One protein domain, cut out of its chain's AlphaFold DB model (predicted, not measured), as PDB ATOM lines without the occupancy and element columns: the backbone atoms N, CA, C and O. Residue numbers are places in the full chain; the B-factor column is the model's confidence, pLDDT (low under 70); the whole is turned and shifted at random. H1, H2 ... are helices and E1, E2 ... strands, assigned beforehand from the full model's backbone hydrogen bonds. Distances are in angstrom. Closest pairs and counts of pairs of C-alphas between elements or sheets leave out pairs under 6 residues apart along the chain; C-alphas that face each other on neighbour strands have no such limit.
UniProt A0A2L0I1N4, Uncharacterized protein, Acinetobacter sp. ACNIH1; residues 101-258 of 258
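This is residues 101 to 258 of the 258 residues of an uncharacterized protein of Acinetobacter sp. ACNIH1 (UniProt A0A2L0I1N4). A helical hairpin, H1 and H2, packs through H2 on a third helix, H3, and H3 covers one face of a small three-stranded sheet, E3 E4 E5. A separate two-stranded hairpin, E1 and E2, has E2 beside the first turns of H1, while H4 is set away from the other named elements and residues 248 to 258 stick out. The printed part has 158 residues, with four named helices and five named strands in the order H1 H2 E1 E2 E3 E4 E5 H3 H4; both sheets are antiparallel and the class is mixed, helices and strands. The whole is compact, with a radius of gyration of the C-alphas of 17.2 A, and spans 54 by 37 by 32 A.

H1, residues 101 to 122, begins at C-alpha 101 (-42.488, -37.071, 50.056) and is 31.5 A long. H2 holds residues 127 to 136, 14.4 A. E1, residues 142 to 144, and E2, residues 151 to 153, are short. E3, residues 162 to 167, begins at C-alpha 162 (-21.578, -22.462, 30.371) and is 16.5 A long; E4, residues 174 to 179, is 16.4 A. E5 holds residues 205 to 207. H3, residues 210 to 224, is 21.2 A long. H4, residues 241 to 256, is 23.4 A long and ends at C-alpha 256 (-12.825, -53.878, 48.826).

E3, E4 and E5 form a meander, each strand the antiparallel neighbour of the one before. N 164 and O 177 are 3.0 A apart and N 178 and O 205 2.9 A, within hydrogen-bond range. H3 is on one face of this sheet, making two layers, a helix over a sheet; its height over the sheet is 6.0 A. It lies over E5 and runs slantwise to the strands, at 33 degrees to E5 on the local plane; the closest C-alphas of H3 and E5 are those of Ala 213 and Ala 207, 4.9 A. H2 touches H3, closest at C-alphas 127 and 211, 5.4 A, at a steep tilt of 48 degrees, the same way. H1 and H2, a helical hairpin, touch at a shallow tilt of 28 degrees, opposite ways, closest at C-alphas 120 and 129, 4.8 A. H1 and H3 are near each other, with 8 pairs of C-alphas within 10 A. The closest C-alphas of H1 and E2 are those of Lys 102 and His 151, 7.2 A. In the hairpin E1 and E2, antiparallel, N 144 and O 151 are 2.8 A apart, within hydrogen-bond range. H4 is apart from H1, H2 and H3 and from the five strands. Every O i to N i+4 pair is within hydrogen-bond range in H1, H2, H3 and H4.

The C-alphas of Asp 171 and Arg 258 are the two farthest apart, 56.4 A. The printed part has no cut. The links E4 to E5, 25 residues, and H3 to H4, 16 residues, are long. The mean pLDDT of the printed part is 78.4; residues 144 to 150, 182 to 201 and 234 to 258 are under 70.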
ATOM      1  N   ASN A 101     -42.190 -38.181  50.966       87.94
ATOM      2  CA  ASN A 101     -42.488 -37.071  50.056       87.94
ATOM      3  C   ASN A 101     -41.316 -36.764  49.116       87.94
ATOM      4  O   ASN A 101     -41.539 -36.444  47.949       87.94
ATOM      5  N   LYS A 102     -40.072 -36.881  49.594       86.88
ATOM      6  CA  LYS A 102     -38.867 -36.767  48.755       86.88
ATOM      7  C   LYS A 102     -38.846 -37.853  47.677       86.88
ATOM      8  O   LYS A 102     -38.562 -37.566  46.517       86.88
ATOM      9  N   PHE A 103     -39.198 -39.083  48.040       88.25
ATOM     10  CA  PHE A 103     -39.279 -40.202  47.102       88.25
ATOM     11  C   PHE A 103     -40.384 -40.016  46.055       88.25
ATOM     12  O   PHE A 103     -40.137 -40.178  44.862       88.25
ATOM     13  N   GLU A 104     -41.582 -39.615  46.477       89.38
ATOM     14  CA  GLU A 104     -42.695 -39.298  45.569       89.38
ATOM     15  C   GLU A 104     -42.340 -38.146  44.622       89.38
ATOM     16  O   GLU A 104     -42.664 -38.191  43.434       89.38
ATOM     17  N   HIS A 105     -41.623 -37.135  45.121       89.56
ATOM     18  CA  HIS A 105     -41.117 -36.045  44.297       89.56
ATOM     19  C   HIS A 105     -40.159 -36.550  43.212       89.56
ATOM     20  O   HIS A 105     -40.311 -36.171  42.054       89.56
ATOM     21  N   LEU A 106     -39.223 -37.444  43.551       90.75
ATOM     22  CA  LEU A 106     -38.331 -38.071  42.569       90.75
ATOM     23  C   LEU A 106     -39.106 -38.860  41.503       90.75
ATOM     24  O   LEU A 106     -38.780 -38.769  40.321       90.75
ATOM     25  N   GLN A 107     -40.143 -39.608  41.897       92.06
ATOM     26  CA  GLN A 107     -40.978 -40.353  40.945       92.06
ATOM     27  C   GLN A 107     -41.709 -39.403  39.994       92.06
ATOM     28  O   GLN A 107     -41.710 -39.612  38.782       92.06
ATOM     29  N   SER A 108     -42.284 -38.327  40.536       92.88
ATOM     30  CA  SER A 108     -42.933 -37.292  39.733       92.88
ATOM     31  C   SER A 108     -41.945 -36.604  38.790       92.88
ATOM     32  O   SER A 108     -42.281 -36.368  37.634       92.88
ATOM     33  N   ALA A 109     -40.733 -36.297  39.256       93.44
ATOM     34  CA  ALA A 109     -39.704 -35.660  38.442       93.44
ATOM     35  C   ALA A 109     -39.246 -36.563  37.288       93.44
ATOM     36  O   ALA A 109     -39.091 -36.089  36.165       93.44
ATOM     37  N   LEU A 110     -39.100 -37.871  37.530       94.38
ATOM     38  CA  LEU A 110     -38.760 -38.841  36.486       94.38
ATOM     39  C   LEU A 110     -39.858 -38.920  35.422       94.38
ATOM     40  O   LEU A 110     -39.569 -38.953  34.227       94.38
ATOM     41  N   GLN A 111     -41.121 -38.918  35.855       94.69
ATOM     42  CA  GLN A 111     -42.262 -38.896  34.947       94.69
ATOM     43  C   GLN A 111     -42.254 -37.631  34.076       94.69
ATOM     44  O   GLN A 111     -42.398 -37.728  32.858       94.69
ATOM     45  N   THR A 112     -42.020 -36.457  34.670       95.50
ATOM     46  CA  THR A 112     -41.888 -35.195  33.924       95.50
ATOM     47  C   THR A 112     -40.721 -35.231  32.935       95.50
ATOM     48  O   THR A 112     -40.881 -34.809  31.791       95.50
ATOM     49  N   ALA A 113     -39.563 -35.765  33.333       95.12
ATOM     50  CA  ALA A 113     -38.409 -35.892  32.446       95.12
ATOM     51  C   ALA A 113     -38.720 -36.773  31.224       95.12
ATOM     52  O   ALA A 113     -38.391 -36.416  30.091       95.12
ATOM     53  N   PHE A 114     -39.426 -37.885  31.434       95.56
ATOM     54  CA  PHE A 114     -39.871 -38.760  30.353       95.56
ATOM     55  C   PHE A 114     -40.883 -38.083  29.424       95.56
ATOM     56  O   PHE A 114     -40.772 -38.190  28.204       95.56
ATOM     57  N   GLU A 115     -41.849 -37.342  29.966       96.25
ATOM     58  CA  GLU A 115     -42.801 -36.563  29.164       96.25
ATOM     59  C   GLU A 115     -42.096 -35.509  28.300       96.25
ATOM     60  O   GLU A 115     -42.423 -35.363  27.118       96.25
ATOM     61  N   ASN A 116     -41.084 -34.835  28.850       97.50
ATOM     62  CA  ASN A 116     -40.260 -33.876  28.115       97.50
ATOM     63  C   ASN A 116     -39.421 -34.549  27.020       97.50
ATOM     64  O   ASN A 116     -39.329 -34.013  25.915       97.50
ATOM     65  N   GLU A 117     -38.866 -35.740  27.267       96.38
ATOM     66  CA  GLU A 117     -38.208 -36.534  26.221       96.38
ATOM     67  C   GLU A 117     -39.190 -36.896  25.101       96.38
ATOM     68  O   GLU A 117     -38.865 -36.724  23.927       96.38
ATOM     69  N   GLN A 118     -40.408 -37.345  25.422       97.00
ATOM     70  CA  GLN A 118     -41.411 -37.653  24.398       97.00
ATOM     71  C   GLN A 118     -41.797 -36.410  23.580       97.00
ATOM     72  O   GLN A 118     -41.956 -36.502  22.359       97.00
ATOM     73  N   ALA A 119     -41.915 -35.243  24.221       97.12
ATOM     74  CA  ALA A 119     -42.161 -33.976  23.534       97.12
ATOM     75  C   ALA A 119     -40.997 -33.587  22.605       97.12
ATOM     76  O   ALA A 119     -41.231 -33.182  21.464       97.12
ATOM     77  N   TYR A 120     -39.753 -33.769  23.055       97.44
ATOM     78  CA  TYR A 120     -38.557 -33.585  22.233       97.44
ATOM     79  C   TYR A 120     -38.528 -34.553  21.043       97.44
ATOM     80  O   TYR A 120     -38.343 -34.121  19.910       97.44
ATOM     81  N   LEU A 121     -38.798 -35.843  21.246       96.25
ATOM     82  CA  LEU A 121     -38.812 -36.837  20.165       96.25
ATOM     83  C   LEU A 121     -39.893 -36.569  19.112       96.25
ATOM     84  O   LEU A 121     -39.695 -36.874  17.935       96.25
ATOM     85  N   ALA A 122     -41.021 -35.980  19.511       97.19
ATOM     86  CA  ALA A 122     -42.066 -35.566  18.581       97.19
ATOM     87  C   ALA A 122     -41.648 -34.367  17.709       97.19
ATOM     88  O   ALA A 122     -42.128 -34.241  16.580       97.19
ATOM     89  N   ASN A 123     -40.765 -33.495  18.209       95.31
ATOM     90  CA  ASN A 123     -40.253 -32.337  17.479       95.31
ATOM     91  C   ASN A 123     -38.829 -31.958  17.942       95.31
ATOM     92  O   ASN A 123     -38.668 -31.012  18.718       95.31
ATOM     93  N   PRO A 124     -37.785 -32.658  17.456       94.50
ATOM     94  CA  PRO A 124     -36.421 -32.506  17.974       94.50
ATOM     95  C   PRO A 124     -35.736 -31.208  17.534       94.50
ATOM     96  O   PRO A 124     -34.638 -30.901  17.984       94.50
ATOM     97  N   THR A 125     -36.359 -30.452  16.630       94.81
ATOM     98  CA  THR A 125     -35.868 -29.154  16.148       94.81
ATOM     99  C   THR A 125     -36.538 -27.968  16.835       94.81
ATOM    100  O   THR A 125     -36.243 -26.828  16.485       94.81
ATOM    101  N   ASP A 126     -37.466 -28.210  17.764       97.50
ATOM    102  CA  ASP A 126     -38.065 -27.147  18.563       97.50
ATOM    103  C   ASP A 126     -37.177 -26.806  19.759       97.50
ATOM    104  O   ASP A 126     -36.697 -27.673  20.487       97.50
ATOM    105  N   PHE A 127     -36.936 -25.510  19.942       97.31
ATOM    106  CA  PHE A 127     -36.059 -25.022  20.996       97.31
ATOM    107  C   PHE A 127     -36.620 -25.292  22.396       97.31
ATOM    108  O   PHE A 127     -35.864 -25.676  23.284       97.31
ATOM    109  N   LEU A 128     -37.926 -25.103  22.610       97.94
ATOM    110  CA  LEU A 128     -38.520 -25.223  23.941       97.94
ATOM    111  C   LEU A 128     -38.571 -26.683  24.387       97.94
ATOM    112  O   LEU A 128     -38.254 -26.976  25.540       97.94
ATOM    113  N   THR A 129     -38.912 -27.607  23.484       97.50
ATOM    114  CA  THR A 129     -38.871 -29.043  23.796       97.50
ATOM    115  C   THR A 129     -37.442 -29.514  24.059       97.50
ATOM    116  O   THR A 129     -37.222 -30.225  25.037       97.50
ATOM    117  N   ALA A 130     -36.461 -29.069  23.262       97.94
ATOM    118  CA  ALA A 130     -35.046 -29.359  23.489       97.94
ATOM    119  C   ALA A 130     -34.564 -28.823  24.846       97.94
ATOM    120  O   ALA A 130     -33.927 -29.552  25.605       97.94
ATOM    121  N   TYR A 131     -34.913 -27.576  25.180       97.38
ATOM    122  CA  TYR A 131     -34.553 -26.950  26.449       97.38
ATOM    123  C   TYR A 131     -35.125 -27.723  27.641       97.38
ATOM    124  O   TYR A 131     -34.375 -28.074  28.546       97.38
ATOM    125  N   HIS A 132     -36.428 -28.025  27.649       97.62
ATOM    126  CA  HIS A 132     -37.060 -28.741  28.764       97.62
ATOM    127  C   HIS A 132     -36.585 -30.190  28.889       97.62
ATOM    128  O   HIS A 132     -36.441 -30.689  30.008       97.62
ATOM    129  N   PHE A 133     -36.299 -30.849  27.763       97.50
ATOM    130  CA  PHE A 133     -35.679 -32.169  27.757       97.50
ATOM    131  C   PHE A 133     -34.320 -32.153  28.462       97.50
ATOM    132  O   PHE A 133     -34.108 -32.959  29.361       97.50
ATOM    133  N   ILE A 134     -33.435 -31.211  28.116       95.44
ATOM    134  CA  ILE A 134     -32.128 -31.066  28.779       95.44
ATOM    135  C   ILE A 134     -32.312 -30.705  30.257       95.44
ATOM    136  O   ILE A 134     -31.709 -31.335  31.120       95.44
ATOM    137  N   ASP A 135     -33.149 -29.709  30.552       95.12
ATOM    138  CA  ASP A 135     -33.253 -29.104  31.884       95.12
ATOM    139  C   ASP A 135     -33.714 -30.086  32.962       95.12
ATOM    140  O   ASP A 135     -33.332 -29.941  34.119       95.12
ATOM    141  N   THR A 136     -34.515 -31.083  32.577       95.00
ATOM    142  CA  THR A 136     -35.107 -32.078  33.485       95.00
ATOM    143  C   THR A 136     -34.473 -33.467  33.381       95.00
ATOM    144  O   THR A 136     -34.874 -34.374  34.113       95.00
ATOM    145  N   HIS A 137     -33.487 -33.661  32.497       93.81
ATOM    146  CA  HIS A 137     -32.925 -34.982  32.216       93.81
ATOM    147  C   HIS A 137     -32.271 -35.613  33.464       93.81
ATOM    148  O   HIS A 137     -31.430 -34.955  34.081       93.81
ATOM    149  N   PRO A 138     -32.536 -36.896  33.804       91.25
ATOM    150  CA  PRO A 138     -31.981 -37.525  35.013       91.25
ATOM    151  C   PRO A 138     -30.455 -37.610  35.058       91.25
ATOM    152  O   PRO A 138     -29.872 -37.655  36.136       91.25
ATOM    153  N   ALA A 139     -29.808 -37.566  33.891       87.38
ATOM    154  CA  ALA A 139     -28.355 -37.422  33.766       87.38
ATOM    155  C   ALA A 139     -27.816 -36.213  34.558       87.38
ATOM    156  O   ALA A 139     -26.741 -36.252  35.138       87.38
ATOM    157  N   PHE A 140     -28.579 -35.125  34.633       87.25
ATOM    158  CA  PHE A 140     -28.127 -33.886  35.261       87.25
ATOM    159  C   PHE A 140     -28.677 -33.675  36.669       87.25
ATOM    160  O   PHE A 140     -28.587 -32.571  37.207       87.25
ATOM    161  N   TRP A 141     -29.266 -34.707  37.271       86.62
ATOM    162  CA  TRP A 141     -29.765 -34.605  38.633       86.62
ATOM    163  C   TRP A 141     -28.606 -34.580  39.627       86.62
ATOM    164  O   TRP A 141     -27.643 -35.346  39.528       86.62
ATOM    165  N   THR A 142     -28.716 -33.699  40.617       80.00
ATOM    166  CA  THR A 142     -27.657 -33.472  41.606       80.00
ATOM    167  C   THR A 142     -28.221 -33.549  43.009       80.00
ATOM    168  O   THR A 142     -29.237 -32.911  43.291       80.00
ATOM    169  N   VAL A 143     -27.550 -34.245  43.924       74.88
ATOM    170  CA  VAL A 143     -27.886 -34.151  45.348       74.88
ATOM    171  C   VAL A 143     -27.342 -32.844  45.944       74.88
ATOM    172  O   VAL A 143     -26.191 -32.467  45.726       74.88
ATOM    173  N   ILE A 144     -28.179 -32.137  46.699       67.50
ATOM    174  CA  ILE A 144     -27.848 -30.927  47.450       67.50
ATOM    175  C   ILE A 144     -27.959 -31.242  48.943       67.50
ATOM    176  O   ILE A 144     -28.970 -31.777  49.401       67.50
ATOM    177  N   GLY A 145     -26.952 -30.823  49.712       56.84
ATOM    178  CA  GLY A 145     -27.009 -30.759  51.174       56.84
ATOM    179  C   GLY A 145     -26.104 -31.751  51.902       56.84
ATOM    180  O   GLY A 145     -25.442 -32.593  51.299       56.84
ATOM    181  N   ASP A 146     -26.084 -31.613  53.229       51.66
ATOM    182  CA  ASP A 146     -25.394 -32.515  54.149       51.66
ATOM    183  C   ASP A 146     -26.402 -33.532  54.727       51.66
ATOM    184  O   ASP A 146     -27.582 -33.230  54.927       51.66
ATOM    185  N   VAL A 147     -25.946 -34.759  55.000       44.47
ATOM    186  CA  VAL A 147     -26.736 -35.799  55.691       44.47
ATOM    187  C   VAL A 147     -27.277 -35.226  57.017       44.47
ATOM    188  O   VAL A 147     -26.508 -34.596  57.747       44.47
ATOM    189  N   PRO A 148     -28.561 -35.437  57.375       49.66
ATOM    190  CA  PRO A 148     -29.481 -36.452  56.844       49.66
ATOM    191  C   PRO A 148     -30.392 -35.987  55.702       49.66
ATOM    192  O   PRO A 148     -31.181 -36.785  55.203       49.66
ATOM    193  N   SER A 149     -30.317 -34.728  55.270       57.62
ATOM    194  CA  SER A 149     -31.274 -34.179  54.313       57.62
ATOM    195  C   SER A 149     -30.811 -34.414  52.872       57.62
ATOM    196  O   SER A 149     -30.234 -33.532  52.241       57.62
ATOM    197  N   TRP A 150     -31.040 -35.613  52.347       69.69
ATOM    198  CA  TRP A 150     -30.825 -35.890  50.929       69.69
ATOM    199  C   TRP A 150     -31.923 -35.187  50.118       69.69
ATOM    200  O   TRP A 150     -33.098 -35.527  50.214       69.69
ATOM    201  N   HIS A 151     -31.554 -34.169  49.346       75.12
ATOM    202  CA  HIS A 151     -32.464 -33.485  48.430       75.12
ATOM    203  C   HIS A 151     -31.877 -33.539  47.034       75.12
ATOM    204  O   HIS A 151     -30.746 -33.119  46.826       75.12
ATOM    205  N   TRP A 152     -32.637 -34.043  46.073       80.69
ATOM    206  CA  TRP A 152     -32.217 -34.040  44.680       80.69
ATOM    207  C   TRP A 152     -32.763 -32.805  43.986       80.69
ATOM    208  O   TRP A 152     -33.964 -32.545  44.026       80.69
ATOM    209  N   ASN A 153     -31.881 -32.058  43.336       84.12
ATOM    210  CA  ASN A 153     -32.282 -31.099  42.330       84.12
ATOM    211  C   ASN A 153     -32.480 -31.836  41.006       84.12
ATOM    212  O   ASN A 153     -31.553 -32.463  40.494       84.12
ATOM    213  N   THR A 154     -33.704 -31.778  40.495       89.56
ATOM    214  CA  THR A 154     -34.163 -32.534  39.322       89.56
ATOM    215  C   THR A 154     -34.432 -31.643  38.109       89.56
ATOM    216  O   THR A 154     -34.909 -32.125  37.081       89.56
ATOM    217  N   TRP A 155     -34.151 -30.341  38.224       88.44
ATOM    218  CA  TRP A 155     -34.379 -29.343  37.181       88.44
ATOM    219  C   TRP A 155     -33.381 -28.177  37.274       88.44
ATOM    220  O   TRP A 155     -32.575 -28.087  38.205       88.44
ATOM    221  N   GLY A 156     -33.434 -27.258  36.308       87.62
ATOM    222  CA  GLY A 156     -32.610 -26.049  36.307       87.62
ATOM    223  C   GLY A 156     -31.183 -26.268  35.809       87.62
ATOM    224  O   GLY A 156     -30.362 -25.354  35.914       87.62
ATOM    225  N   HIS A 157     -30.867 -27.442  35.251       88.56
ATOM    226  CA  HIS A 157     -29.547 -27.715  34.686       88.56
ATOM    227  C   HIS A 157     -29.158 -26.686  33.618       88.56
ATOM    228  O   HIS A 157     -28.014 -26.233  33.594       88.56
ATOM    229  N   CYS A 158     -30.108 -26.236  32.794       91.38
ATOM    230  CA  CYS A 158     -29.838 -25.276  31.728       91.38
ATOM    231  C   CYS A 158     -29.305 -23.926  32.238       91.38
ATOM    232  O   CYS A 158     -28.618 -23.227  31.498       91.38
ATOM    233  N   GLN A 159     -29.570 -23.570  33.501       86.69
ATOM    234  CA  GLN A 159     -29.039 -22.352  34.128       86.69
ATOM    235  C   GLN A 159     -27.553 -22.468  34.488       86.69
ATOM    236  O   GLN A 159     -26.881 -21.450  34.649       86.69
ATOM    237  N   ASN A 160     -27.045 -23.696  34.602       83.94
ATOM    238  CA  ASN A 160     -25.663 -23.995  34.965       83.94
ATOM    239  C   ASN A 160     -24.776 -24.282  33.744       83.94
ATOM    240  O   ASN A 160     -23.568 -24.437  33.897       83.94
ATOM    241  N   ILE A 161     -25.357 -24.339  32.540       88.25
ATOM    242  CA  ILE A 161     -24.615 -24.538  31.293       88.25
ATOM    243  C   ILE A 161     -23.761 -23.301  31.017       88.25
ATOM    244  O   ILE A 161     -24.273 -22.176  30.916       88.25
ATOM    245  N   TYR A 162     -22.458 -23.518  30.839       86.56
ATOM    246  CA  TYR A 162     -21.578 -22.462  30.371       86.56
ATOM    247  C   TYR A 162     -21.957 -22.096  28.940       86.56
ATOM    248  O   TYR A 162     -22.101 -22.963  28.080       86.56
ATOM    249  N   HIS A 163     -22.104 -20.802  28.680       89.88
ATOM    250  CA  HIS A 163     -22.402 -20.299  27.353       89.88
ATOM    251  C   HIS A 163     -21.534 -19.091  27.020       89.88
ATOM    252  O   HIS A 163     -21.295 -18.221  27.858       89.88
ATOM    253  N   GLY A 164     -21.088 -19.021  25.770       88.56
ATOM    254  CA  GLY A 164     -20.268 -17.922  25.273       88.56
ATOM    255  C   GLY A 164     -20.494 -17.670  23.790       88.56
ATOM    256  O   GLY A 164     -20.960 -18.543  23.063       88.56
ATOM    257  N   ALA A 165     -20.172 -16.458  23.345       91.44
ATOM    258  CA  ALA A 165     -20.170 -16.092  21.936       91.44
ATOM    259  C   ALA A 165     -18.721 -15.874  21.489       91.44
ATOM    260  O   ALA A 165     -18.007 -15.059  22.078       91.44
ATOM    261  N   TYR A 166     -18.295 -16.605  20.464       86.88
ATOM    262  CA  TYR A 166     -16.919 -16.616  19.967       86.88
ATOM    263  C   TYR A 166     -16.900 -16.358  18.468       86.88
ATOM    264  O   TYR A 166     -17.894 -16.589  17.789       86.88
ATOM    265  N   ASN A 167     -15.767 -15.897  17.945       87.12
ATOM    266  CA  ASN A 167     -15.545 -15.908  16.504       87.12
ATOM    267  C   ASN A 167     -14.987 -17.280  16.123       87.12
ATOM    268  O   ASN A 167     -14.004 -17.714  16.723       87.12
ATOM    269  N   ASP A 168     -15.612 -17.928  15.150       76.44
ATOM    270  CA  ASP A 168     -15.128 -19.153  14.531       76.44
ATOM    271  C   ASP A 168     -13.721 -18.920  13.962       76.44
ATOM    272  O   ASP A 168     -13.452 -17.890  13.335       76.44
ATOM    273  N   GLU A 169     -12.799 -19.837  14.239       78.19
ATOM    274  CA  GLU A 169     -11.391 -19.683  13.865       78.19
ATOM    275  C   GLU A 169     -11.167 -19.808  12.350       78.19
ATOM    276  O   GLU A 169     -10.196 -19.246  11.835       78.19
ATOM    277  N   ASP A 170     -12.069 -20.489  11.633       78.25
ATOM    278  CA  ASP A 170     -11.932 -20.765  10.204       78.25
ATOM    279  C   ASP A 170     -12.478 -19.620   9.336       78.25
ATOM    280  O   ASP A 170     -11.850 -19.247   8.338       78.25
ATOM    281  N   ASP A 171     -13.635 -19.045   9.688       84.81
ATOM    282  CA  ASP A 171     -14.308 -18.017   8.872       84.81
ATOM    283  C   ASP A 171     -14.605 -16.689   9.597       84.81
ATOM    284  O   ASP A 171     -15.078 -15.731   8.976       84.81
ATOM    285  N   GLY A 172     -14.277 -16.588  10.889       83.25
ATOM    286  CA  GLY A 172     -14.474 -15.387  11.701       83.25
ATOM    287  C   GLY A 172     -15.934 -15.088  12.046       83.25
ATOM    288  O   GLY A 172     -16.222 -14.008  12.574       83.25
ATOM    289  N   LYS A 173     -16.869 -15.993  11.739       88.75
ATOM    290  CA  LYS A 173     -18.291 -15.822  12.036       88.75
ATOM    291  C   LYS A 173     -18.549 -15.957  13.533       88.75
ATOM    292  O   LYS A 173     -17.959 -16.788  14.209       88.75
ATOM    293  N   LEU A 174     -19.484 -15.168  14.055       89.75
ATOM    294  CA  LEU A 174     -19.926 -15.322  15.437       89.75
ATOM    295  C   LEU A 174     -20.686 -16.650  15.611       89.75
ATOM    296  O   LEU A 174     -21.675 -16.890  14.917       89.75
ATOM    297  N   VAL A 175     -20.253 -17.462  16.571       91.12
ATOM    298  CA  VAL A 175     -20.864 -18.733  16.968       91.12
ATOM    299  C   VAL A 175     -21.168 -18.734  18.465       91.12
ATOM    300  O   VAL A 175     -20.422 -18.183  19.277       91.12
ATOM    301  N   ILE A 176     -22.284 -19.355  18.832       92.94
ATOM    302  CA  ILE A 176     -22.662 -19.648  20.210       92.94
ATOM    303  C   ILE A 176     -22.083 -21.000  20.599       92.94
ATOM    304  O   ILE A 176     -22.298 -22.000  19.911       92.94
ATOM    305  N   TYR A 177     -21.382 -21.013  21.721       91.31
ATOM    306  CA  TYR A 177     -20.838 -22.192  22.372       91.31
ATOM    307  C   TYR A 177     -21.652 -22.515  23.614       91.31
ATOM    308  O   TYR A 177     -21.931 -21.608  24.402       91.31
ATOM    309  N   LEU A 178     -21.988 -23.791  23.796       91.69
ATOM    310  CA  LEU A 178     -22.481 -24.328  25.060       91.69
ATOM    311  C   LEU A 178     -21.537 -25.432  25.535       91.69
ATOM    312  O   LEU A 178     -21.183 -26.319  24.755       91.69
ATOM    313  N   GLU A 179     -21.191 -25.393  26.814       87.12
ATOM    314  CA  GLU A 179     -20.396 -26.407  27.503       87.12
ATOM    315  C   GLU A 179     -21.136 -26.870  28.755       87.12
ATOM    316  O   GLU A 179     -21.560 -26.074  29.597       87.12
ATOM    317  N   THR A 180     -21.307 -28.185  28.849       85.31
ATOM    318  CA  THR A 180     -21.859 -28.863  30.018       85.31
ATOM    319  C   THR A 180     -21.386 -30.318  30.066       85.31
ATOM    320  O   THR A 180     -20.671 -30.796  29.176       85.31
ATOM    321  N   GLY A 181     -21.789 -31.040  31.108       73.75
ATOM    322  CA  GLY A 181     -21.199 -32.315  31.496       73.75
ATOM    323  C   GLY A 181     -19.885 -32.077  32.236       73.75
ATOM    324  O   GLY A 181     -19.740 -31.044  32.872       73.75
ATOM    325  N   SER A 182     -18.950 -33.029  32.179       56.09
ATOM    326  CA  SER A 182     -17.559 -32.996  32.698       56.09
ATOM    327  C   SER A 182     -17.245 -32.240  34.012       56.09
ATOM    328  O   SER A 182     -16.081 -31.953  34.296       56.09
ATOM    329  N   HIS A 183     -18.223 -31.952  34.869       52.06
ATOM    330  CA  HIS A 183     -18.028 -31.230  36.122       52.06
ATOM    331  C   HIS A 183     -18.154 -32.181  37.309       52.06
ATOM    332  O   HIS A 183     -19.009 -32.042  38.170       52.06
ATOM    333  N   LEU A 184     -17.222 -33.132  37.423       47.31
ATOM    334  CA  LEU A 184     -17.061 -33.856  38.681       47.31
ATOM    335  C   LEU A 184     -16.470 -32.929  39.750       47.31
ATOM    336  O   LEU A 184     -15.259 -32.910  39.967       47.31
ATOM    337  N   ASN A 185     -17.313 -32.233  40.505       41.72
ATOM    338  CA  ASN A 185     -16.908 -31.699  41.804       41.72
ATOM    339  C   ASN A 185     -16.981 -32.803  42.867       41.72
ATOM    340  O   ASN A 185     -17.725 -32.716  43.837       41.72
ATOM    341  N   LYS A 186     -16.150 -33.845  42.731       41.78
ATOM    342  CA  LYS A 186     -15.796 -34.696  43.879       41.78
ATOM    343  C   LYS A 186     -14.731 -33.980  44.705       41.78
ATOM    344  O   LYS A 186     -13.592 -34.432  44.788       41.78
ATOM    345  N   VAL A 187     -15.078 -32.828  45.275       39.75
ATOM    346  CA  VAL A 187     -14.210 -32.197  46.267       39.75
ATOM    347  C   VAL A 187     -14.466 -32.913  47.586       39.75
ATOM    348  O   VAL A 187     -15.496 -32.729  48.226       39.75
ATOM    349  N   GLU A 188     -13.513 -33.749  47.980       38.84
ATOM    350  CA  GLU A 188     -13.422 -34.375  49.298       38.84
ATOM    351  C   GLU A 188     -13.022 -33.331  50.366       38.84
ATOM    352  O   GLU A 188     -12.158 -33.580  51.198       38.84
ATOM    353  N   ASP A 189     -13.620 -32.134  50.341       35.91
ATOM    354  CA  ASP A 189     -13.467 -31.154  51.415       35.91
ATOM    355  C   ASP A 189     -14.684 -31.247  52.334       35.91
ATOM    356  O   ASP A 189     -15.825 -30.988  51.947       35.91
ATOM    357  N   SER A 190     -14.428 -31.571  53.601       35.00
ATOM    358  CA  SER A 190     -15.347 -31.404  54.739       35.00
ATOM    359  C   SER A 190     -16.575 -32.325  54.861       35.00
ATOM    360  O   SER A 190     -17.417 -32.072  55.718       35.00
ATOM    361  N   GLY A 191     -16.662 -33.433  54.116       36.81
ATOM    362  CA  GLY A 191     -17.741 -34.424  54.300       36.81
ATOM    363  C   GLY A 191     -19.032 -34.127  53.530       36.81
ATOM    364  O   GLY A 191     -20.062 -34.737  53.817       36.81
ATOM    365  N   LYS A 192     -18.972 -33.235  52.535       37.75
ATOM    366  CA  LYS A 192     -20.083 -32.955  51.621       37.75
ATOM    367  C   LYS A 192     -20.100 -33.971  50.488       37.75
ATOM    368  O   LYS A 192     -19.154 -34.065  49.707       37.75
ATOM    369  N   LEU A 193     -21.173 -34.747  50.400       40.69
ATOM    370  CA  LEU A 193     -21.378 -35.722  49.335       40.69
ATOM    371  C   LEU A 193     -21.929 -34.992  48.097       40.69
ATOM    372  O   LEU A 193     -23.128 -34.995  47.854       40.69
ATOM    373  N   TYR A 194     -21.074 -34.341  47.308       42.94
ATOM    374  CA  TYR A 194     -21.476 -33.919  45.963       42.94
ATOM    375  C   TYR A 194     -21.518 -35.163  45.067       42.94
ATOM    376  O   TYR A 194     -20.484 -35.709  44.680       42.94
ATOM    377  N   GLN A 195     -22.727 -35.654  44.797       51.25
ATOM    378  CA  GLN A 195     -22.986 -36.752  43.868       51.25
ATOM    379  C   GLN A 195     -23.879 -36.219  42.751       51.25
ATOM    380  O   GLN A 195     -25.100 -36.350  42.787       51.25
ATOM    381  N   GLU A 196     -23.276 -35.561  41.764       51.03
ATOM    382  CA  GLU A 196     -23.899 -35.557  40.442       51.03
ATOM    383  C   GLU A 196     -23.959 -37.015  39.978       51.03
ATOM    384  O   GLU A 196     -23.026 -37.793  40.245       51.03
ATOM    385  N   HIS A 197     -25.049 -37.404  39.319       53.22
ATOM    386  CA  HIS A 197     -25.070 -38.673  38.612       53.22
ATOM    387  C   HIS A 197     -23.978 -38.621  37.533       53.22
ATOM    388  O   HIS A 197     -24.112 -37.955  36.525       53.22
ATOM    389  N   TYR A 198     -22.826 -39.208  37.857       51.88
ATOM    390  CA  TYR A 198     -21.699 -39.581  37.006       51.88
ATOM    391  C   TYR A 198     -21.726 -39.067  35.557       51.88
ATOM    392  O   TYR A 198     -22.358 -39.738  34.758       51.88
ATOM    393  N   HIS A 199     -20.965 -38.032  35.150       56.12
ATOM    394  CA  HIS A 199     -20.737 -37.813  33.707       56.12
ATOM    395  C   HIS A 199     -19.301 -37.423  33.302       56.12
ATOM    396  O   HIS A 199     -18.843 -36.292  33.448       56.12
ATOM    397  N   ASP A 200     -18.648 -38.399  32.668       57.75
ATOM    398  CA  ASP A 200     -17.358 -38.355  31.962       57.75
ATOM    399  C   ASP A 200     -17.385 -37.598  30.626       57.75
ATOM    400  O   ASP A 200     -16.354 -37.368  29.988       57.75
ATOM    401  N   TYR A 201     -18.591 -37.270  30.166       65.88
ATOM    402  CA  TYR A 201     -18.843 -36.723  28.849       65.88
ATOM    403  C   TYR A 201     -18.804 -35.206  28.885       65.88
ATOM    404  O   TYR A 201     -19.592 -34.567  29.577       65.88
ATOM    405  N   ARG A 202     -17.904 -34.630  28.093       75.00
ATOM    406  CA  ARG A 202     -17.954 -33.218  27.732       75.00
ATOM    407  C   ARG A 202     -18.929 -33.059  26.562       75.00
ATOM    408  O   ARG A 202     -18.674 -33.588  25.479       75.00
ATOM    409  N   LEU A 203     -20.064 -32.400  26.797       85.44
ATOM    410  CA  LEU A 203     -21.163 -32.247  25.829       85.44
ATOM    411  C   LEU A 203     -21.107 -30.890  25.122       85.44
ATOM    412  O   LEU A 203     -22.094 -30.165  25.039       85.44
ATOM    413  N   ASP A 204     -19.933 -30.551  24.611       88.06
ATOM    414  CA  ASP A 204     -19.698 -29.278  23.945       88.06
ATOM    415  C   ASP A 204     -20.418 -29.192  22.602       88.06
ATOM    416  O   ASP A 204     -20.322 -30.099  21.764       88.06
ATOM    417  N   VAL A 205     -21.076 -28.063  22.352       90.25
ATOM    418  CA  VAL A 205     -21.718 -27.784  21.066       90.25
ATOM    419  C   VAL A 205     -21.495 -26.348  20.616       90.25
ATOM    420  O   VAL A 205     -21.415 -25.421  21.417       90.25
ATOM    421  N   TRP A 206     -21.452 -26.176  19.295       91.56
ATOM    422  CA  TRP A 206     -21.308 -24.889  18.623       91.56
ATOM    423  C   TRP A 206     -22.440 -24.709  17.611       91.56
ATOM    424  O   TRP A 206     -22.766 -25.644  16.864       91.56
ATOM    425  N   ALA A 207     -23.056 -23.532  17.554       92.31
ATOM    426  CA  ALA A 207     -24.078 -23.212  16.559       92.31
ATOM    427  C   ALA A 207     -24.167 -21.712  16.259       92.31
ATOM    428  O   ALA A 207     -23.650 -20.888  16.999       92.31
ATOM    429  N   ASP A 208     -24.884 -21.353  15.195       91.75
ATOM    430  CA  ASP A 208     -25.039 -19.955  14.773       91.75
ATOM    431  C   ASP A 208     -25.951 -19.137  15.703       91.75
ATOM    432  O   ASP A 208     -25.944 -17.909  15.675       91.75
ATOM    433  N   THR A 209     -26.787 -19.816  16.491       93.44
ATOM    434  CA  THR A 209     -27.793 -19.213  17.374       93.44
ATOM    435  C   THR A 209     -27.885 -19.997  18.677       93.44
ATOM    436  O   THR A 209     -27.536 -21.181  18.716       93.44
ATOM    437  N   PHE A 210     -28.385 -19.354  19.733       92.50
ATOM    438  CA  PHE A 210     -28.616 -20.009  21.022       92.50
ATOM    439  C   PHE A 210     -29.583 -21.184  20.879       92.50
ATOM    440  O   PHE A 210     -29.305 -22.279  21.362       92.50
ATOM    441  N   GLU A 211     -30.677 -20.991  20.149       96.12
ATOM    442  CA  GLU A 211     -31.706 -22.000  19.930       96.12
ATOM    443  C   GLU A 211     -31.131 -23.241  19.247       96.12
ATOM    444  O   GLU A 211     -31.339 -24.366  19.705       96.12
ATOM    445  N   GLN A 212     -30.340 -23.048  18.187       95.75
ATOM    446  CA  GLN A 212     -29.673 -24.159  17.512       95.75
ATOM    447  C   GLN A 212     -28.628 -24.842  18.395       95.75
ATOM    448  O   GLN A 212     -28.443 -26.052  18.265       95.75
ATOM    449  N   ALA A 213     -27.947 -24.106  19.275       95.12
ATOM    450  CA  ALA A 213     -26.988 -24.699  20.197       95.12
ATOM    451  C   ALA A 213     -27.701 -25.634  21.187       95.12
ATOM    452  O   ALA A 213     -27.293 -26.783  21.328       95.12
ATOM    453  N   PHE A 214     -28.826 -25.212  21.774       96.69
ATOM    454  CA  PHE A 214     -29.635 -26.074  22.645       96.69
ATOM    455  C   PHE A 214     -30.236 -27.276  21.904       96.69
ATOM    456  O   PHE A 214     -30.216 -28.384  22.431       96.69
ATOM    457  N   ILE A 215     -30.693 -27.106  20.660       97.31
ATOM    458  CA  ILE A 215     -31.155 -28.228  19.824       97.31
ATOM    459  C   ILE A 215     -30.024 -29.248  19.599       97.31
ATOM    460  O   ILE A 215     -30.228 -30.455  19.742       97.31
ATOM    461  N   LYS A 216     -28.806 -28.784  19.286       95.94
ATOM    462  CA  LYS A 216     -27.635 -29.666  19.137       95.94
ATOM    463  C   LYS A 216     -27.254 -30.337  20.456       95.94
ATOM    464  O   LYS A 216     -26.902 -31.515  20.446       95.94
ATOM    465  N   LEU A 217     -27.338 -29.618  21.573       95.00
ATOM    466  CA  LEU A 217     -27.060 -30.173  22.892       95.00
ATOM    467  C   LEU A 217     -28.065 -31.272  23.256       95.00
ATOM    468  O   LEU A 217     -27.653 -32.344  23.683       95.00
ATOM    469  N   ALA A 218     -29.358 -31.067  23.004       96.31
ATOM    470  CA  ALA A 218     -30.384 -32.086  23.219       96.31
ATOM    471  C   ALA A 218     -30.093 -33.354  22.402       96.31
ATOM    472  O   ALA A 218     -30.181 -34.468  22.918       96.31
ATOM    473  N   ALA A 219     -29.648 -33.202  21.151       93.69
ATOM    474  CA  ALA A 219     -29.220 -34.338  20.338       93.69
ATOM    475  C   ALA A 219     -28.017 -35.082  20.945       93.69
ATOM    476  O   ALA A 219     -27.971 -36.312  20.889       93.69
ATOM    477  N   MET A 220     -27.067 -34.365  21.554       91.50
ATOM    478  CA  MET A 220     -25.944 -34.967  22.277       91.50
ATOM    479  C   MET A 220     -26.411 -35.711  23.532       91.50
ATOM    480  O   MET A 220     -26.033 -36.867  23.714       91.50
ATOM    481  N   VAL A 221     -27.281 -35.109  24.347       92.31
ATOM    482  CA  VAL A 221     -27.861 -35.756  25.537       92.31
ATOM    483  C   VAL A 221     -28.576 -37.048  25.149       92.31
ATOM    484  O   VAL A 221     -28.257 -38.103  25.686       92.31
ATOM    485  N   TYR A 222     -29.455 -37.003  24.146       92.75
ATOM    486  CA  TYR A 222     -30.189 -38.181  23.679       92.75
ATOM    487  C   TYR A 222     -29.279 -39.265  23.080       92.75
ATOM    488  O   TYR A 222     -29.557 -40.459  23.203       92.75
ATOM    489  N   LYS A 223     -28.181 -38.866  22.420       89.56
ATOM    490  CA  LYS A 223     -27.187 -39.797  21.874       89.56
ATOM    491  C   LYS A 223     -26.508 -40.603  22.981       89.56
ATOM    492  O   LYS A 223     -26.298 -41.798  22.790       89.56
ATOM    493  N   PHE A 224     -26.130 -39.956  24.083       87.69
ATOM    494  CA  PHE A 224     -25.334 -40.584  25.139       87.69
ATOM    495  C   PHE A 224     -26.169 -41.206  26.247       87.69
ATOM    496  O   PHE A 224     -25.753 -42.225  26.787       87.69
ATOM    497  N   PHE A 225     -27.339 -40.654  26.557       89.94
ATOM    498  CA  PHE A 225     -28.137 -41.074  27.703       89.94
ATOM    499  C   PHE A 225     -29.525 -41.548  27.297       89.94
ATOM    500  O   PHE A 225     -30.132 -41.070  26.331       89.94
ATOM    501  N   ASP A 226     -30.013 -42.544  28.022       90.94
ATOM    502  CA  ASP A 226     -31.409 -42.936  27.983       90.94
ATOM    503  C   ASP A 226     -32.266 -42.069  28.914       90.94
ATOM    504  O   ASP A 226     -31.771 -41.244  29.681       90.94
ATOM    505  N   HIS A 227     -33.575 -42.296  28.854       90.12
ATOM    506  CA  HIS A 227     -34.585 -41.613  29.660       90.12
ATOM    507  C   HIS A 227     -34.391 -41.716  31.181       90.12
ATOM    508  O   HIS A 227     -35.008 -40.959  31.925       90.12
ATOM    509  N   GLN A 228     -33.569 -42.655  31.658       89.62
ATOM    510  CA  GLN A 228     -33.248 -42.839  33.074       89.62
ATOM    511  C   GLN A 228     -31.938 -42.148  33.462       89.62
ATOM    512  O   GLN A 228     -31.516 -42.253  34.612       89.62
ATOM    513  N   GLY A 229     -31.287 -41.448  32.529       87.88
ATOM    514  CA  GLY A 229     -29.974 -40.845  32.733       87.88
ATOM    515  C   GLY A 229     -28.820 -41.839  32.617       87.88
ATOM    516  O   GLY A 229     -27.685 -41.463  32.900       87.88
ATOM    517  N   VAL A 230     -29.075 -43.086  32.206       85.56
ATOM    518  CA  VAL A 230     -28.043 -44.118  32.059       85.56
ATOM    519  C   VAL A 230     -27.387 -43.994  30.691       85.56
ATOM    520  O   VAL A 230     -28.041 -43.721  29.687       85.56
ATOM    521  N   GLU A 231     -26.073 -44.198  30.644       85.31
ATOM    522  CA  GLU A 231     -25.324 -44.237  29.391       85.31
ATOM    523  C   GLU A 231     -25.861 -45.339  28.463       85.31
ATOM    524  O   GLU A 231     -25.993 -46.504  28.850       85.31
ATOM    525  N   ARG A 232     -26.161 -44.979  27.213       84.44
ATOM    526  CA  ARG A 232     -26.577 -45.945  26.194       84.44
ATOM    527  C   ARG A 232     -25.391 -46.840  25.810       84.44
ATOM    528  O   ARG A 232     -24.271 -46.348  25.677       84.44
ATOM    529  N   PRO A 233     -25.611 -48.144  25.577       78.69
ATOM    530  CA  PRO A 233     -24.540 -49.047  25.174       78.69
ATOM    531  C   PRO A 233     -23.963 -48.670  23.801       78.69
ATOM    532  O   PRO A 233     -24.669 -48.153  22.934       78.69
ATOM    533  N   ASP A 234     -22.680 -48.983  23.602       69.69
ATOM    534  CA  ASP A 234     -21.970 -48.917  22.317       69.69
ATOM    535  C   ASP A 234     -21.891 -47.525  21.656       69.69
ATOM    536  O   ASP A 234     -21.697 -47.420  20.441       69.69
ATOM    537  N   VAL A 235     -21.998 -46.433  22.425       69.38
ATOM    538  CA  VAL A 235     -21.847 -45.078  21.875       69.38
ATOM    539  C   VAL A 235     -20.356 -44.755  21.650       69.38
ATOM    540  O   VAL A 235     -19.586 -44.683  22.613       69.38
ATOM    541  N   PRO A 236     -19.904 -44.515  20.396       65.19
ATOM    542  CA  PRO A 236     -18.498 -44.237  20.116       65.19
ATOM    543  C   PRO A 236     -18.078 -42.902  20.734       65.19
ATOM    544  O   PRO A 236     -18.587 -41.846  20.340       65.19
ATOM    545  N   HIS A 237     -17.132 -42.939  21.672       65.12
ATOM    546  CA  HIS A 237     -16.502 -41.747  22.232       65.12
ATOM    547  C   HIS A 237     -15.125 -42.060  22.824       65.12
ATOM    548  O   HIS A 237     -14.801 -43.205  23.139       65.12
ATOM    549  N   ILE A 238     -14.317 -41.014  22.977       58.19
ATOM    550  CA  ILE A 238     -13.036 -41.074  23.673       58.19
ATOM    551  C   ILE A 238     -13.282 -40.513  25.075       58.19
ATOM    552  O   ILE A 238     -13.414 -39.297  25.225       58.19
ATOM    553  N   LYS A 239     -13.364 -41.383  26.090       57.69
ATOM    554  CA  LYS A 239     -13.318 -40.951  27.497       57.69
ATOM    555  C   LYS A 239     -12.009 -40.183  27.731       57.69
ATOM    556  O   LYS A 239     -10.956 -40.662  27.297       57.69
ATOM    557  N   PRO A 240     -12.025 -39.021  28.405       54.12
ATOM    558  CA  PRO A 240     -10.796 -38.390  28.881       54.12
ATOM    559  C   PRO A 240      -9.962 -39.369  29.728       54.12
ATOM    560  O   PRO A 240     -10.509 -40.221  30.416       54.12
ATOM    561  N   ALA A 241      -8.632 -39.264  29.725       57.62
ATOM    562  CA  ALA A 241      -7.785 -40.234  30.436       57.62
ATOM    563  C   ALA A 241      -8.077 -40.311  31.952       57.62
ATOM    564  O   ALA A 241      -8.134 -41.398  32.517       57.62
ATOM    565  N   TRP A 242      -8.346 -39.168  32.589       54.72
ATOM    566  CA  TRP A 242      -8.629 -39.080  34.027       54.72
ATOM    567  C   TRP A 242      -9.915 -39.816  34.439       54.72
ATOM    568  O   TRP A 242     -10.047 -40.267  35.575       54.72
ATOM    569  N   VAL A 243     -10.860 -39.951  33.507       55.81
ATOM    570  CA  VAL A 243     -12.105 -40.694  33.698       55.81
ATOM    571  C   VAL A 243     -11.821 -42.189  33.818       55.81
ATOM    572  O   VAL A 243     -12.316 -42.844  34.731       55.81
ATOM    573  N   LEU A 244     -11.005 -42.725  32.903       61.06
ATOM    574  CA  LEU A 244     -10.667 -44.150  32.875       61.06
ATOM    575  C   LEU A 244      -9.961 -44.557  34.176       61.06
ATOM    576  O   LEU A 244     -10.266 -45.597  34.755       61.06
ATOM    577  N   GLU A 245      -9.089 -43.686  34.686       62.22
ATOM    578  CA  GLU A 245      -8.418 -43.860  35.978       62.22
ATOM    579  C   GLU A 245      -9.399 -43.841  37.169       62.22
ATOM    580  O   GLU A 245      -9.214 -44.566  38.150       62.22
ATOM    581  N   LEU A 246     -10.459 -43.024  37.117       54.31
ATOM    582  CA  LEU A 246     -11.482 -42.978  38.165       54.31
ATOM    583  C   LEU A 246     -12.365 -44.236  38.163       54.31
ATOM    584  O   LEU A 246     -12.651 -44.770  39.240       54.31
ATOM    585  N   ASP A 247     -12.762 -44.716  36.982       57.88
ATOM    586  CA  ASP A 247     -13.533 -45.953  36.789       57.88
ATOM    587  C   ASP A 247     -12.808 -47.161  37.407       57.88
ATOM    588  O   ASP A 247     -13.393 -47.935  38.178       57.88
ATOM    589  N   GLU A 248     -11.502 -47.281  37.151       66.69
ATOM    590  CA  GLU A 248     -10.649 -48.317  37.746       66.69
ATOM    591  C   GLU A 248     -10.636 -48.228  39.280       66.69
ATOM    592  O   GLU A 248     -10.876 -49.229  39.968       66.69
ATOM    593  N   ARG A 249     -10.466 -47.022  39.838       60.09
ATOM    594  CA  ARG A 249     -10.450 -46.800  41.294       60.09
ATOM    595  C   ARG A 249     -11.793 -47.106  41.961       60.09
ATOM    596  O   ARG A 249     -11.817 -47.673  43.056       60.09
ATOM    597  N   ILE A 250     -12.919 -46.755  41.335       57.50
ATOM    598  CA  ILE A 250     -14.261 -47.067  41.857       57.50
ATOM    599  C   ILE A 250     -14.491 -48.580  41.851       57.50
ATOM    600  O   ILE A 250     -15.009 -49.127  42.831       57.50
ATOM    601  N   ALA A 251     -14.096 -49.269  40.778       66.19
ATOM    602  CA  ALA A 251     -14.212 -50.719  40.682       66.19
ATOM    603  C   ALA A 251     -13.375 -51.435  41.757       66.19
ATOM    604  O   ALA A 251     -13.853 -52.393  42.373       66.19
ATOM    605  N   GLU A 252     -12.158 -50.962  42.031       62.75
ATOM    606  CA  GLU A 252     -11.327 -51.453  43.136       62.75
ATOM    607  C   GLU A 252     -11.977 -51.210  44.501       62.75
ATOM    608  O   GLU A 252     -12.069 -52.129  45.317       62.75
ATOM    609  N   PHE A 253     -12.519 -50.015  44.736       54.38
ATOM    610  CA  PHE A 253     -13.181 -49.684  45.997       54.38
ATOM    611  C   PHE A 253     -14.447 -50.524  46.241       54.38
ATOM    612  O   PHE A 253     -14.672 -51.012  47.350       54.38
ATOM    613  N   LYS A 254     -15.252 -50.768  45.196       53.09
ATOM    614  CA  LYS A 254     -16.421 -51.664  45.260       53.09
ATOM    615  C   LYS A 254     -16.019 -53.117  45.549       53.09
ATOM    616  O   LYS A 254     -16.761 -53.812  46.239       53.09
ATOM    617  N   LYS A 255     -14.851 -53.575  45.074       66.56
ATOM    618  CA  LYS A 255     -14.298 -54.902  45.413       66.56
ATOM    619  C   LYS A 255     -13.838 -54.991  46.867       66.56
ATOM    620  O   LYS A 255     -14.013 -56.039  47.469       66.56
ATOM    621  N   MET A 256     -13.285 -53.916  47.429       53.94
ATOM    622  CA  MET A 256     -12.825 -53.878  48.826       53.94
ATOM    623  C   MET A 256     -13.963 -53.815  49.858       53.94
ATOM    624  O   MET A 256     -13.737 -54.101  51.029       53.94
ATOM    625  N   LYS A 257     -15.173 -53.421  49.441       44.97
ATOM    626  CA  LYS A 257     -16.376 -53.372  50.288       44.97
ATOM    627  C   LYS A 257     -17.231 -54.653  50.261       44.97
ATOM    628  O   LYS A 257     -18.254 -54.683  50.943       44.97
ATOM    629  N   ARG A 258     -16.853 -55.672  49.482       44.22
ATOM    630  CA  ARG A 258     -17.457 -57.019  49.501       44.22
ATOM    631  C   ARG A 258     -16.619 -57.960  50.353       44.22
ATOM    632  O   ARG A 258     -17.237 -58.828  51.003       44.22
TER     633      ARG A 258